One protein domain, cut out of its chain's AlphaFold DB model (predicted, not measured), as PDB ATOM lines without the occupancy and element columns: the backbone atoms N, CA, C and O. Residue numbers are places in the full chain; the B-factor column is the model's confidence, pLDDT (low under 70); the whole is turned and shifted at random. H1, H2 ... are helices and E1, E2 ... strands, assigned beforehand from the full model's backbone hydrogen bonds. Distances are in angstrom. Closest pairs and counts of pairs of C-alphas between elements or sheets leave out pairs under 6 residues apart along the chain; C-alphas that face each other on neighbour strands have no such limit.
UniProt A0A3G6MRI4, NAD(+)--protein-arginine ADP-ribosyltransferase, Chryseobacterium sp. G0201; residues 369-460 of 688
ATOM      1  N   ASP A 369       1.554  15.499 -44.690       84.62
ATOM      2  CA  ASP A 369       1.875  15.933 -43.331       84.62
ATOM      3  C   ASP A 369       2.903  17.068 -43.354       84.62
ATOM      4  O   ASP A 369       2.793  17.998 -42.563       84.62
ATOM      5  N   TYR A 370       3.840  17.069 -44.309       80.38
ATOM      6  CA  TYR A 370       4.790  18.176 -44.481       80.38
ATOM      7  C   TYR A 370       4.099  19.466 -44.931       80.38
ATOM      8  O   TYR A 370       4.435  20.547 -44.454       80.38
ATOM      9  N   GLN A 371       3.123  19.362 -45.839       81.12
ATOM     10  CA  GLN A 371       2.388  20.525 -46.352       81.12
ATOM     11  C   GLN A 371       1.521  21.183 -45.276       81.12
ATOM     12  O   GLN A 371       1.389  22.405 -45.253       81.12
ATOM     13  N   ASN A 372       0.960  20.373 -44.378       86.75
ATOM     14  CA  ASN A 372       0.068  20.821 -43.310       86.75
ATOM     15  C   ASN A 372       0.788  21.040 -41.969       86.75
ATOM     16  O   ASN A 372       0.138  21.308 -40.961       86.75
ATOM     17  N   ALA A 373       2.116  20.903 -41.937       87.62
ATOM     18  CA  ALA A 373       2.893  21.028 -40.716       87.62
ATOM     19  C   ALA A 373       2.778  22.442 -40.127       87.62
ATOM     20  O   ALA A 373       3.008  23.452 -40.801       87.62
ATOM     21  N   ILE A 374       2.466  22.501 -38.832       91.00
ATOM     22  CA  ILE A 374       2.374  23.756 -38.083       91.00
ATOM     23  C   ILE A 374       3.746  24.423 -38.061       91.00
ATOM     24  O   ILE A 374       4.751  23.784 -37.749       91.00
ATOM     25  N   SER A 375       3.783  25.722 -38.363       88.00
ATOM     26  CA  SER A 375       5.012  26.504 -38.240       88.00
ATOM     27  C   SER A 375       5.342  26.735 -36.765       88.00
ATOM     28  O   SER A 375       4.589  27.384 -36.044       88.00
ATOM     29  N   TYR A 376       6.480  26.210 -36.338       80.94
ATOM     30  CA  TYR A 376       7.001  26.241 -34.983       80.94
ATOM     31  C   TYR A 376       8.363  26.940 -34.967       80.94
ATOM     32  O   TYR A 376       9.118  26.898 -35.940       80.94
ATOM     33  N   SER A 377       8.680  27.605 -33.862       72.88
ATOM     34  CA  SER A 377       9.971  28.258 -33.656       72.88
ATOM     35  C   SER A 377      10.590  27.721 -32.379       72.88
ATOM     36  O   SER A 377       9.936  27.710 -31.346       72.88
ATOM     37  N   LEU A 378      11.853  27.309 -32.424       62.59
ATOM     38  CA  LEU A 378      12.611  27.031 -31.196       62.59
ATOM     39  C   LEU A 378      13.139  28.324 -30.553       62.59
ATOM     40  O   LEU A 378      13.638  28.309 -29.432       62.59
ATOM     41  N   GLU A 379      13.018  29.444 -31.266       58.19
ATOM     42  CA  GLU A 379      13.408  30.774 -30.817       58.19
ATOM     43  C   GLU A 379      12.198  31.611 -30.431       58.19
ATOM     44  O   GLU A 379      11.113  31.485 -31.014       58.19
ATOM     45  N   MET A 380      12.438  32.544 -29.513       59.81
ATOM     46  CA  MET A 380      11.529  33.655 -29.277       59.81
ATOM     47  C   MET A 380      11.485  34.529 -30.534       59.81
ATOM     48  O   MET A 380      12.534  34.920 -31.049       59.81
ATOM     49  N   LYS A 381      10.288  34.833 -31.039       63.78
ATOM     50  CA  LYS A 381      10.125  35.764 -32.163       63.78
ATOM     51  C   LYS A 381       9.645  37.106 -31.646       63.78
ATOM     52  O   LYS A 381       8.632  37.157 -30.964       63.78
ATOM     53  N   ASP A 382      10.327  38.176 -32.023       58.53
ATOM     54  CA  ASP A 382       9.936  39.534 -31.659       58.53
ATOM     55  C   ASP A 382       9.281  40.227 -32.867       58.53
ATOM     56  O   ASP A 382       9.833  40.244 -33.969       58.53
ATOM     57  N   ILE A 383       8.095  40.805 -32.666       61.03
ATOM     58  CA  ILE A 383       7.490  41.757 -33.602       61.03
ATOM     59  C   ILE A 383       7.875  43.158 -33.153       61.03
ATOM     60  O   ILE A 383       7.638  43.544 -32.006       61.03
ATOM     61  N   LEU A 384       8.460  43.922 -34.074       50.41
ATOM     62  CA  LEU A 384       8.899  45.288 -33.828       50.41
ATOM     63  C   LEU A 384       7.876  46.296 -34.356       50.41
ATOM     64  O   LEU A 384       7.443  46.200 -35.505       50.41
ATOM     65  N   LYS A 385       7.585  47.331 -33.569       47.34
ATOM     66  CA  LYS A 385       6.848  48.524 -34.007       47.34
ATOM     67  C   LYS A 385       7.645  49.768 -33.669       47.34
ATOM     68  O   LYS A 385       8.018  49.985 -32.521       47.34
ATOM     69  N   ASN A 386       7.947  50.571 -34.690       45.50
ATOM     70  CA  ASN A 386       8.876  51.705 -34.590       45.50
ATOM     71  C   ASN A 386      10.223  51.310 -33.960       45.50
ATOM     72  O   ASN A 386      10.832  52.075 -33.218       45.50
ATOM     73  N   GLY A 387      10.652  50.078 -34.231       42.03
ATOM     74  CA  GLY A 387      11.865  49.518 -33.670       42.03
ATOM     75  C   GLY A 387      11.727  48.924 -32.274       42.03
ATOM     76  O   GLY A 387      12.615  48.203 -31.877       42.03
ATOM     77  N   ILE A 388      10.660  49.133 -31.509       43.78
ATOM     78  CA  ILE A 388      10.517  48.543 -30.163       43.78
ATOM     79  C   ILE A 388       9.866  47.162 -30.283       43.78
ATOM     80  O   ILE A 388       8.938  47.011 -31.074       43.78
ATOM     81  N   VAL A 389      10.325  46.170 -29.508       49.53
ATOM     82  CA  VAL A 389       9.632  44.875 -29.375       49.53
ATOM     83  C   VAL A 389       8.240  45.142 -28.810       49.53
ATOM     84  O   VAL A 389       8.086  45.464 -27.638       49.53
ATOM     85  N   GLU A 390       7.227  45.068 -29.667       63.06
ATOM     86  CA  GLU A 390       5.827  45.245 -29.283       63.06
ATOM     87  C   GLU A 390       5.310  43.950 -28.656       63.06
ATOM     88  O   GLU A 390       4.691  43.979 -27.595       63.06
ATOM     89  N   ASN A 391       5.631  42.817 -29.288       61.62
ATOM     90  CA  ASN A 391       5.203  41.489 -28.872       61.62
ATOM     91  C   ASN A 391       6.333  40.473 -29.049       61.62
ATOM     92  O   ASN A 391       6.946  40.406 -30.116       61.62
ATOM     93  N   ARG A 392       6.552  39.647 -28.028       60.81
ATOM     94  CA  ARG A 392       7.442  38.487 -28.040       60.81
ATOM     95  C   ARG A 392       6.637  37.198 -28.013       60.81
ATOM     96  O   ARG A 392       5.854  36.976 -27.096       60.81
ATOM     97  N   PHE A 393       6.888  36.330 -28.977       62.41
ATOM     98  CA  PHE A 393       6.224  35.047 -29.152       62.41
ATOM     99  C   PHE A 393       7.138  33.933 -28.649       62.41
ATOM    100  O   PHE A 393       8.217  33.723 -29.209       62.41
ATOM    101  N   VAL A 394       6.715  33.215 -27.613       63.12
ATOM    102  CA  VAL A 394       7.424  32.049 -27.072       63.12
ATOM    103  C   VAL A 394       6.622  30.808 -27.422       63.12
ATOM    104  O   VAL A 394       5.541  30.588 -26.886       63.12
ATOM    105  N   TYR A 395       7.133  30.013 -28.354       73.19
ATOM    106  CA  TYR A 395       6.460  28.799 -28.792       73.19
ATOM    107  C   TYR A 395       6.650  27.679 -27.777       73.19
ATOM    108  O   TYR A 395       7.711  27.534 -27.170       73.19
ATOM    109  N   TRP A 396       5.624  26.855 -27.627       68.44
ATOM    110  CA  TRP A 396       5.600  25.773 -26.661       68.44
ATOM    111  C   TRP A 396       4.913  24.543 -27.246       68.44
ATOM    112  O   TRP A 396       4.084  24.627 -28.154       68.44
ATOM    113  N   SER A 397       5.278  23.380 -26.717       78.62
ATOM    114  CA  SER A 397       4.510  22.154 -26.873       78.62
ATOM    115  C   SER A 397       4.327  21.481 -25.519       78.62
ATOM    116  O   SER A 397       5.302  21.289 -24.790       78.62
ATOM    117  N   GLY A 398       3.088  21.128 -25.185       72.56
ATOM    118  CA  GLY A 398       2.703  20.499 -23.920       72.56
ATOM    119  C   GLY A 398       1.887  19.232 -24.152       72.56
ATOM    120  O   GLY A 398       1.087  19.172 -25.083       72.56
ATOM    121  N   PHE A 399       2.086  18.204 -23.328       81.25
ATOM    122  CA  PHE A 399       1.276  16.988 -23.407       81.25
ATOM    123  C   PHE A 399      -0.051  17.158 -22.667       81.25
ATOM    124  O   PHE A 399      -0.087  17.575 -21.510       81.25
ATOM    125  N   LEU A 400      -1.133  16.791 -23.342       80.19
ATOM    126  CA  LEU A 400      -2.490  16.777 -22.827       80.19
ATOM    127  C   LEU A 400      -2.883  15.344 -22.453       80.19
ATOM    128  O   LEU A 400      -3.177  14.515 -23.318       80.19
ATOM    129  N   GLU A 401      -2.899  15.061 -21.150       79.44
ATOM    130  CA  GLU A 401      -3.095  13.709 -20.604       79.44
ATOM    131  C   GLU A 401      -4.432  13.072 -21.020       79.44
ATOM    132  O   GLU A 401      -4.495  11.883 -21.332       79.44
ATOM    133  N   LYS A 402      -5.520  13.857 -21.060       87.38
ATOM    134  CA  LYS A 402      -6.861  13.341 -21.392       87.38
ATOM    135  C   LYS A 402      -6.976  12.980 -22.871       87.38
ATOM    136  O   LYS A 402      -7.576  11.966 -23.221       87.38
ATOM    137  N   GLU A 403      -6.405  13.811 -23.732       89.06
ATOM    138  CA  GLU A 403      -6.448  13.690 -25.187       89.06
ATOM    139  C   GLU A 403      -5.373  12.738 -25.719       89.06
ATOM    140  O   GLU A 403      -5.472  12.302 -26.870       89.06
ATOM    141  N   LYS A 404      -4.360  12.420 -24.899       91.06
ATOM    142  CA  LYS A 404      -3.172  11.643 -25.276       91.06
ATOM    143  C   LYS A 404      -2.478  12.218 -26.509       91.06
ATOM    144  O   LYS A 404      -2.107  11.507 -27.445       91.06
ATOM    145  N   LYS A 405      -2.372  13.543 -26.533       92.75
ATOM    146  CA  LYS A 405      -1.861  14.347 -27.646       92.75
ATOM    147  C   LYS A 405      -1.044  15.513 -27.114       92.75
ATOM    148  O   LYS A 405      -1.048  15.798 -25.926       92.75
ATOM    149  N   PHE A 406      -0.350  16.190 -28.008       88.00
ATOM    150  CA  PHE A 406       0.499  17.327 -27.721       88.00
ATOM    151  C   PHE A 406      -0.145  18.587 -28.263       88.00
ATOM    152  O   PHE A 406      -0.330  18.739 -29.470       88.00
ATOM    153  N   GLU A 407      -0.479  19.496 -27.368       88.06
ATOM    154  CA  GLU A 407      -0.848  20.846 -27.736       88.06
ATOM    155  C   GLU A 407       0.407  21.615 -28.148       88.06
ATOM    156  O   GLU A 407       1.479  21.456 -27.557       88.06
ATOM    157  N   VAL A 408       0.290  22.401 -29.210       87.44
ATOM    158  CA  VAL A 408       1.353  23.254 -29.733       87.44
ATOM    159  C   VAL A 408       0.783  24.649 -29.874       87.44
ATOM    160  O   VAL A 408      -0.295  24.821 -30.444       87.44
ATOM    161  N   GLY A 409       1.513  25.638 -29.386       82.38
ATOM    162  CA  GLY A 409       1.068  27.020 -29.385       82.38
ATOM    163  C   GLY A 409       2.210  27.993 -29.164       82.38
ATOM    164  O   GLY A 409       3.387  27.629 -29.250       82.38
ATOM    165  N   PHE A 410       1.857  29.238 -28.880       75.12
ATOM    166  CA  PHE A 410       2.791  30.246 -28.400       75.12
ATOM    167  C   PHE A 410       2.149  31.140 -27.340       75.12
ATOM    168  O   PHE A 410       0.932  31.319 -27.312       75.12
ATOM    169  N   THR A 411       2.965  31.712 -26.463       64.31
ATOM    170  CA  THR A 411       2.577  32.816 -25.579       64.31
ATOM    171  C   THR A 411       3.094  34.130 -26.146       64.31
ATOM    172  O   THR A 411       4.203  34.208 -26.677       64.31
ATOM    173  N   ILE A 412       2.266  35.163 -26.063       70.62
ATOM    174  CA  ILE A 412       2.570  36.532 -26.457       70.62
ATOM    175  C   ILE A 412       2.931  37.286 -25.187       70.62
ATOM    176  O   ILE A 412       2.179  37.272 -24.215       70.62
ATOM    177  N   HIS A 413       4.068  37.965 -25.202       62.19
ATOM    178  CA  HIS A 413       4.456  38.871 -24.138       62.19
ATOM    179  C   HIS A 413       4.633  40.274 -24.697       62.19
ATOM    180  O   HIS A 413       5.388  40.470 -25.649       62.19
ATOM    181  N   SER A 414       3.962  41.246 -24.099       66.69
ATOM    182  CA  SER A 414       4.050  42.651 -24.492       66.69
ATOM    183  C   SER A 414       4.863  43.435 -23.467       66.69
ATOM    184  O   SER A 414       4.882  43.105 -22.280       66.69
ATOM    185  N   TYR A 415       5.531  44.495 -23.916       57.53
ATOM    186  CA  TYR A 415       6.202  45.424 -23.010       57.53
ATOM    187  C   TYR A 415       5.184  46.393 -22.396       57.53
ATOM    188  O   TYR A 415       4.645  47.255 -23.091       57.53
ATOM    189  N   ILE A 416       4.944  46.266 -21.090       56.03
ATOM    190  CA  ILE A 416       4.101  47.167 -20.293       56.03
ATOM    191  C   ILE A 416       5.015  47.840 -19.263       56.03
ATOM    192  O   ILE A 416       5.694  47.164 -18.492       56.03
ATOM    193  N   ASP A 417       5.093  49.173 -19.293       54.94
ATOM    194  CA  ASP A 417       5.919  49.982 -18.377       54.94
ATOM    195  C   ASP A 417       7.406  49.569 -18.309       54.94
ATOM    196  O   ASP A 417       8.048  49.629 -17.262       54.94
ATOM    197  N   GLY A 418       7.974  49.136 -19.439       51.03
ATOM    198  CA  GLY A 418       9.380  48.719 -19.541       51.03
ATOM    199  C   GLY A 418       9.660  47.273 -19.116       51.03
ATOM    200  O   GLY A 418      10.796  46.826 -19.256       51.03
ATOM    201  N   ASN A 419       8.644  46.524 -18.679       45.50
ATOM    202  CA  ASN A 419       8.760  45.109 -18.333       45.50
ATOM    203  C   ASN A 419       8.008  44.230 -19.332       45.50
ATOM    204  O   ASN A 419       6.936  44.587 -19.819       45.50
ATOM    205  N   LEU A 420       8.573  43.061 -19.622       49.22
ATOM    206  CA  LEU A 420       7.934  42.060 -20.463       49.22
ATOM    207  C   LEU A 420       6.886  41.304 -19.627       49.22
ATOM    208  O   LEU A 420       7.244  40.648 -18.650       49.22
ATOM    209  N   ALA A 421       5.612  41.395 -20.001       52.22
ATOM    210  CA  ALA A 421       4.512  40.704 -19.329       52.22
ATOM    211  C   ALA A 421       3.727  39.854 -20.330       52.22
ATOM    212  O   ALA A 421       3.510  40.275 -21.465       52.22
ATOM    213  N   GLU A 422       3.299  38.659 -19.919       64.44
ATOM    214  CA  GLU A 422       2.417  37.820 -20.732       64.44
ATOM    215  C   GLU A 422       1.098  38.563 -20.993       64.44
ATOM    216  O   GLU A 422       0.430  39.018 -20.063       64.44
ATOM    217  N   SER A 423       0.751  38.721 -22.266       70.62
ATOM    218  CA  SER A 423      -0.430  39.449 -22.731       70.62
ATOM    219  C   SER A 423      -1.446  38.549 -23.434       70.62
ATOM    220  O   SER A 423      -2.584  38.966 -23.652       70.62
ATOM    221  N   GLY A 424      -1.069  37.308 -23.752       76.12
ATOM    222  CA  GLY A 424      -1.977  36.297 -24.282       76.12
ATOM    223  C   GLY A 424      -1.272  35.010 -24.693       76.12
ATOM    224  O   GLY A 424      -0.054  34.885 -24.611       76.12
ATOM    225  N   SER A 425      -2.047  34.055 -25.191       78.62
ATOM    226  CA  SER A 425      -1.550  32.789 -25.725       78.62
ATOM    227  C   SER A 425      -2.453  32.296 -26.845       78.62
ATOM    228  O   SER A 425      -3.664  32.506 -26.791       78.62
ATOM    229  N   GLU A 426      -1.886  31.594 -27.820       87.50
ATOM    230  CA  GLU A 426      -2.640  30.981 -28.911       87.50
ATOM    231  C   GLU A 426      -2.231  29.522 -29.099       87.50
ATOM    232  O   GLU A 426      -1.043  29.193 -29.165       87.50
ATOM    233  N   THR A 427      -3.231  28.651 -29.215       88.75
ATOM    234  CA  THR A 427      -3.052  27.245 -29.577       88.75
ATOM    235  C   THR A 427      -3.092  27.111 -31.094       88.75
ATOM    236  O   THR A 427      -4.101  27.403 -31.730       88.75
ATOM    237  N   LEU A 428      -2.002  26.613 -31.672       90.19
ATOM    238  CA  LEU A 428      -1.872  26.351 -33.104       90.19
ATOM    239  C   LEU A 428      -2.449  24.990 -33.504       90.19
ATOM    240  O   LEU A 428      -2.882  24.808 -34.642       90.19
ATOM    241  N   GLY A 429      -2.447  24.016 -32.591       91.88
ATOM    242  CA  GLY A 429      -3.081  22.725 -32.834       91.88
ATOM    243  C   GLY A 429      -2.804  21.672 -31.767       91.88
ATOM    244  O   GLY A 429      -1.913  21.816 -30.934       91.88
ATOM    245  N   ILE A 430      -3.572  20.584 -31.835       92.00
ATOM    246  CA  ILE A 430      -3.441  19.411 -30.967       92.00
ATOM    247  C   ILE A 430      -3.018  18.219 -31.829       92.00
ATOM    248  O   ILE A 430      -3.769  17.739 -32.680       92.00
ATOM    249  N   ASN A 431      -1.805  17.740 -31.590       93.25
ATOM    250  CA  ASN A 431      -1.043  16.891 -32.494       93.25
ATOM    251  C   ASN A 431      -0.663  15.559 -31.848       93.25
ATOM    252  O   ASN A 431      -0.604  15.433 -30.630       93.25
ATOM    253  N   TYR A 432      -0.357  14.549 -32.653       95.00
ATOM    254  CA  TYR A 432       0.264  13.333 -32.133       95.00
ATOM    255  C   TYR A 432       1.770  13.559 -31.904       95.00
ATOM    256  O   TYR A 432       2.366  14.484 -32.462       95.00
ATOM    257  N   ALA A 433       2.399  12.691 -31.106       92.94
ATOM    258  CA  ALA A 433       3.820  12.741 -30.748       92.94
ATOM    259  C   ALA A 433       4.736  12.922 -31.964       92.94
ATOM    260  O   ALA A 433       5.686  13.700 -31.930       92.94
ATOM    261  N   PHE A 434       4.424  12.213 -33.048       94.19
ATOM    262  CA  PHE A 434       5.162  12.269 -34.300       94.19
ATOM    263  C   PHE A 434       4.446  13.059 -35.386       94.19
ATOM    264  O   PHE A 434       4.715  12.828 -36.548       94.19
ATOM    265  N   THR A 435       3.551  13.993 -35.085       94.38
ATOM    266  CA  THR A 435       3.171  14.975 -36.112       94.38
ATOM    267  C   THR A 435       4.388  15.867 -36.416       94.38
ATOM    268  O   THR A 435       5.092  16.245 -35.475       94.38
ATOM    269  N   PRO A 436       4.695  16.177 -37.690       91.88
ATOM    270  CA  PRO A 436       5.795  17.075 -38.018       91.88
ATOM    271  C   PRO A 436       5.443  18.528 -37.679       91.88
ATOM    272  O   PRO A 436       4.380  19.031 -38.044       91.88
ATOM    273  N   LEU A 437       6.377  19.220 -37.033       88.69
ATOM    274  CA  LEU A 437       6.376  20.668 -36.854       88.69
ATOM    275  C   LEU A 437       7.421  21.288 -37.767       88.69
ATOM    276  O   LEU A 437       8.568  20.841 -37.787       88.69
ATOM    277  N   LYS A 438       7.021  22.321 -38.501       86.81
ATOM    278  CA  LYS A 438       7.848  22.999 -39.490       86.81
ATOM    279  C   LYS A 438       8.622  24.145 -38.855       86.81
ATOM    280  O   LYS A 438       8.009  25.047 -38.304       86.81
ATOM    281  N   ILE A 439       9.940  24.165 -38.985       79.56
ATOM    282  CA  ILE A 439      10.810  25.260 -38.551       79.56
ATOM    283  C   ILE A 439      11.308  25.986 -39.806       79.56
ATOM    284  O   ILE A 439      12.150  25.436 -40.515       79.56
ATOM    285  N   PRO A 440      10.785  27.185 -40.119       74.12
ATOM    286  CA  PRO A 440      11.198  27.925 -41.309       74.12
ATOM    287  C   PRO A 440      12.631  28.461 -41.198       74.12
ATOM    288  O   PRO A 440      13.010  28.988 -40.149       74.12
ATOM    289  N   ASP A 441      13.399  28.403 -42.288       67.38
ATOM    290  CA  ASP A 441      14.728  29.024 -42.403       67.38
ATOM    291  C   ASP A 441      15.021  29.471 -43.834       67.38
ATOM    292  O   ASP A 441      14.499  28.921 -44.805       67.38
ATOM    293  N   ASP A 442      15.922  30.444 -43.971       57.91
ATOM    294  CA  ASP A 442      16.244  31.089 -45.250       57.91
ATOM    295  C   ASP A 442      16.833  30.118 -46.290       57.91
ATOM    296  O   ASP A 442      16.861  30.409 -47.486       57.91
ATOM    297  N   LYS A 443      17.337  28.962 -45.839       51.47
ATOM    298  CA  LYS A 443      17.937  27.915 -46.680       51.47
ATOM    299  C   LYS A 443      17.003  26.729 -46.944       51.47
ATOM    300  O   LYS A 443      17.396  25.829 -47.686       51.47
ATOM    301  N   GLY A 444      15.808  26.716 -46.353       57.66
ATOM    302  CA  GLY A 444      14.806  25.658 -46.491       57.66
ATOM    303  C   GLY A 444      14.080  25.365 -45.177       57.66
ATOM    304  O   GLY A 444      14.640  25.545 -44.104       57.66
ATOM    305  N   ASP A 445      12.840  24.889 -45.267       71.44
ATOM    306  CA  ASP A 445      12.043  24.508 -44.097       71.44
ATOM    307  C   ASP A 445      12.546  23.184 -43.484       71.44
ATOM    308  O   ASP A 445      12.866  22.231 -44.202       71.44
ATOM    309  N   TYR A 446      12.570  23.102 -42.152       72.88
ATOM    310  CA  TYR A 446      12.953  21.900 -41.397       72.88
ATOM    311  C   TYR A 446      11.765  21.292 -40.670       72.88
ATOM    312  O   TYR A 446      10.788  21.981 -40.406       72.88
ATOM    313  N   PHE A 447      11.853  20.010 -40.310       81.19
ATOM    314  CA  PHE A 447      10.760  19.310 -39.643       81.19
ATOM    315  C   PHE A 447      11.260  18.523 -38.436       81.19
ATOM    316  O   PHE A 447      12.197  17.734 -38.557       81.19
ATOM    317  N   ILE A 448      10.610  18.711 -37.289       84.62
ATOM    318  CA  ILE A 448      10.852  17.928 -36.070       84.62
ATOM    319  C   ILE A 448       9.549  17.286 -35.579       84.62
ATOM    320  O   ILE A 448       8.482  17.869 -35.767       84.62
ATOM    321  N   PRO A 449       9.589  16.108 -34.937       91.56
ATOM    322  CA  PRO A 449       8.410  15.552 -34.282       91.56
ATOM    323  C   PRO A 449       7.938  16.421 -33.107       91.56
ATOM    324  O   PRO A 449       8.761  16.946 -32.355       91.56
ATOM    325  N   THR A 450       6.629  16.501 -32.872       90.62
ATOM    326  CA  THR A 450       6.059  17.254 -31.738       90.62
ATOM    327  C   THR A 450       6.656  16.871 -30.375       90.62
ATOM    328  O   THR A 450       6.943  17.751 -29.567       90.62
ATOM    329  N   ILE A 451       6.917  15.583 -30.112       86.94
ATOM    330  CA  ILE A 451       7.540  15.123 -28.853       86.94
ATOM    331  C   ILE A 451       8.943  15.714 -28.638       86.94
ATOM    332  O   ILE A 451       9.341  15.984 -27.506       86.94
ATOM    333  N   VAL A 452       9.683  15.966 -29.722       84.44
ATOM    334  CA  VAL A 452      11.000  16.612 -29.661       84.44
ATOM    335  C   VAL A 452      10.843  18.089 -29.285       84.44
ATOM    336  O   VAL A 452      11.563  18.577 -28.418       84.44
ATOM    337  N   ALA A 453       9.854  18.790 -29.849       80.88
ATOM    338  CA  ALA A 453       9.535  20.167 -29.457       80.88
ATOM    339  C   ALA A 453       9.070  20.280 -27.991       80.88
ATOM    340  O   ALA A 453       9.463  21.211 -27.282       80.88
ATOM    341  N   ASN A 454       8.286  19.311 -27.507       79.81
ATOM    342  CA  ASN A 454       7.849  19.251 -26.108       79.81
ATOM    343  C   ASN A 454       9.038  19.168 -25.142       79.81
ATOM    344  O   ASN A 454       9.078  19.907 -24.160       79.81
ATOM    345  N   TYR A 455      10.053  18.361 -25.456       74.44
ATOM    346  CA  TYR A 455      11.269  18.286 -24.642       74.44
ATOM    347  C   TYR A 455      12.011  19.626 -24.529       74.44
ATOM    348  O   TYR A 455      12.463  19.989 -23.440       74.44
ATOM    349  N   PHE A 456      12.121  20.375 -25.629       67.56
ATOM    350  CA  PHE A 456      12.744  21.701 -25.610       67.56
ATOM    351  C   PHE A 456      11.929  22.721 -24.798       67.56
ATOM    352  O   PHE A 456      12.511  23.617 -24.188       67.56
ATOM    353  N   THR A 457      10.606  22.546 -24.737       64.06
ATOM    354  CA  THR A 457       9.682  23.420 -23.999       64.06
ATOM    355  C   THR A 457       9.720  23.170 -22.483       64.06
ATOM    356  O   THR A 457       9.864  24.113 -21.707       64.06
ATOM    357  N   GLU A 458       9.611  21.914 -22.035       52.41
ATOM    358  CA  GLU A 458       9.419  21.565 -20.610       52.41
ATOM    359  C   GLU A 458      10.616  21.875 -19.710       52.41
ATOM    360  O   GLU A 458      10.480  21.970 -18.491       52.41
ATOM    361  N   LYS A 459      11.808  21.986 -20.292       45.41
ATOM    362  CA  LYS A 459      13.049  21.991 -19.519       45.41
ATOM    363  C   LYS A 459      13.677  23.355 -19.297       45.41
ATOM    364  O   LYS A 459      14.694  23.345 -18.623       45.41
ATOM    365  N   GLN A 460      13.098  24.458 -19.805       45.34
ATOM    366  CA  GLN A 460      13.721  25.799 -19.853       45.34
ATOM    367  C   GLN A 460      15.214  25.697 -20.187       45.34
ATOM    368  O   GLN A 460      16.019  25.526 -19.287       45.34
TER     369      GLN A 460
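What this domain is: This is residues 369 to 460 of the 688 residues of the protein "NAD(+)--protein-arginine ADP-ribosyltransferase" of Chryseobacterium sp. G0201 (UniProt A0A3G6MRI4). A long, strongly twisted sheet of four strands, E1 to E4, forms the body, with the short helix H1 packed across E2 near the end where E2 turns into E3. A small hairpin, E5 and E6, sits near that same end, and residues 374 to 375 of the opening stretch pair alongside E5. The printed part has 92 residues with six named strands and one named helix, in the order E1 E2 E3 E4 E5 E6 H1; the larger sheet runs E1 - E2 - E3 - E4, the smaller E5 - E6, both antiparallel. The class is mostly strand, and the whole is only just compact, close to loose, with a radius of gyration of the C-alphas of 14.2 A and spans of 40 by 36 by 21 A.

Where its parts are: In the larger sheet, E2 covers residues 388 to 400 and measures 35.1 A from first to last C-alpha. E3, residues 405 to 416, measures 34.2 A, and E4, residues 419 to 431, measures 33.1 A and bends by 52 degrees at residue 428. E1, residues 381 to 385, is 13.3 A long and begins with C-alpha 381 at (10.125, 35.764, -32.163). The short strands are E5, residues 436 to 439, 9.6 A, and E6, residues 446 to 449, 10.6 A. H1, residues 450 to 458, is 12.4 A long and ends with C-alpha 458 at (9.419, 21.565, -20.610).

How they stand to each other: E1 to E4 form a meander, each strand the antiparallel neighbour of the one before, with E1 and E4 as edge strands. In the hairpin of E2 and E3, at 157 degrees, N 396 and O 409 are 2.9 A apart, within hydrogen-bond range. In the hairpin of E3 and E4, at 160 degrees, N 412 and O 424 are 2.8 A apart. In the hairpin of E1 and E2, at 152 degrees, N 383 and O 391 are 2.8 A apart. H1 is on this sheet at a height over the sheet of 6.4 A, over E2, and runs across the strands at 65 degrees to E2 on the local plane; the closest C-alphas of E2 and H1, those of Ser 397 and Asn 454, are 4.5 A apart. In H1 every O i to N i+4 pair is within hydrogen-bond range. In the hairpin of E5 and E6, at 142 degrees, N 439 and O 446 are 2.7 A apart. E4 and E5 are apart.

The domain as a whole: The two C-alphas farthest apart, those of Asn 386 and Lys 402, are 43.5 A apart. The printed part has no cut, and no link between named elements is long. Residues 369 to 380 hold no named element. The mean pLDDT of the printed part is 72.7, and 38 residues are under 70, among them residues 378 to 394 and 413 to 422.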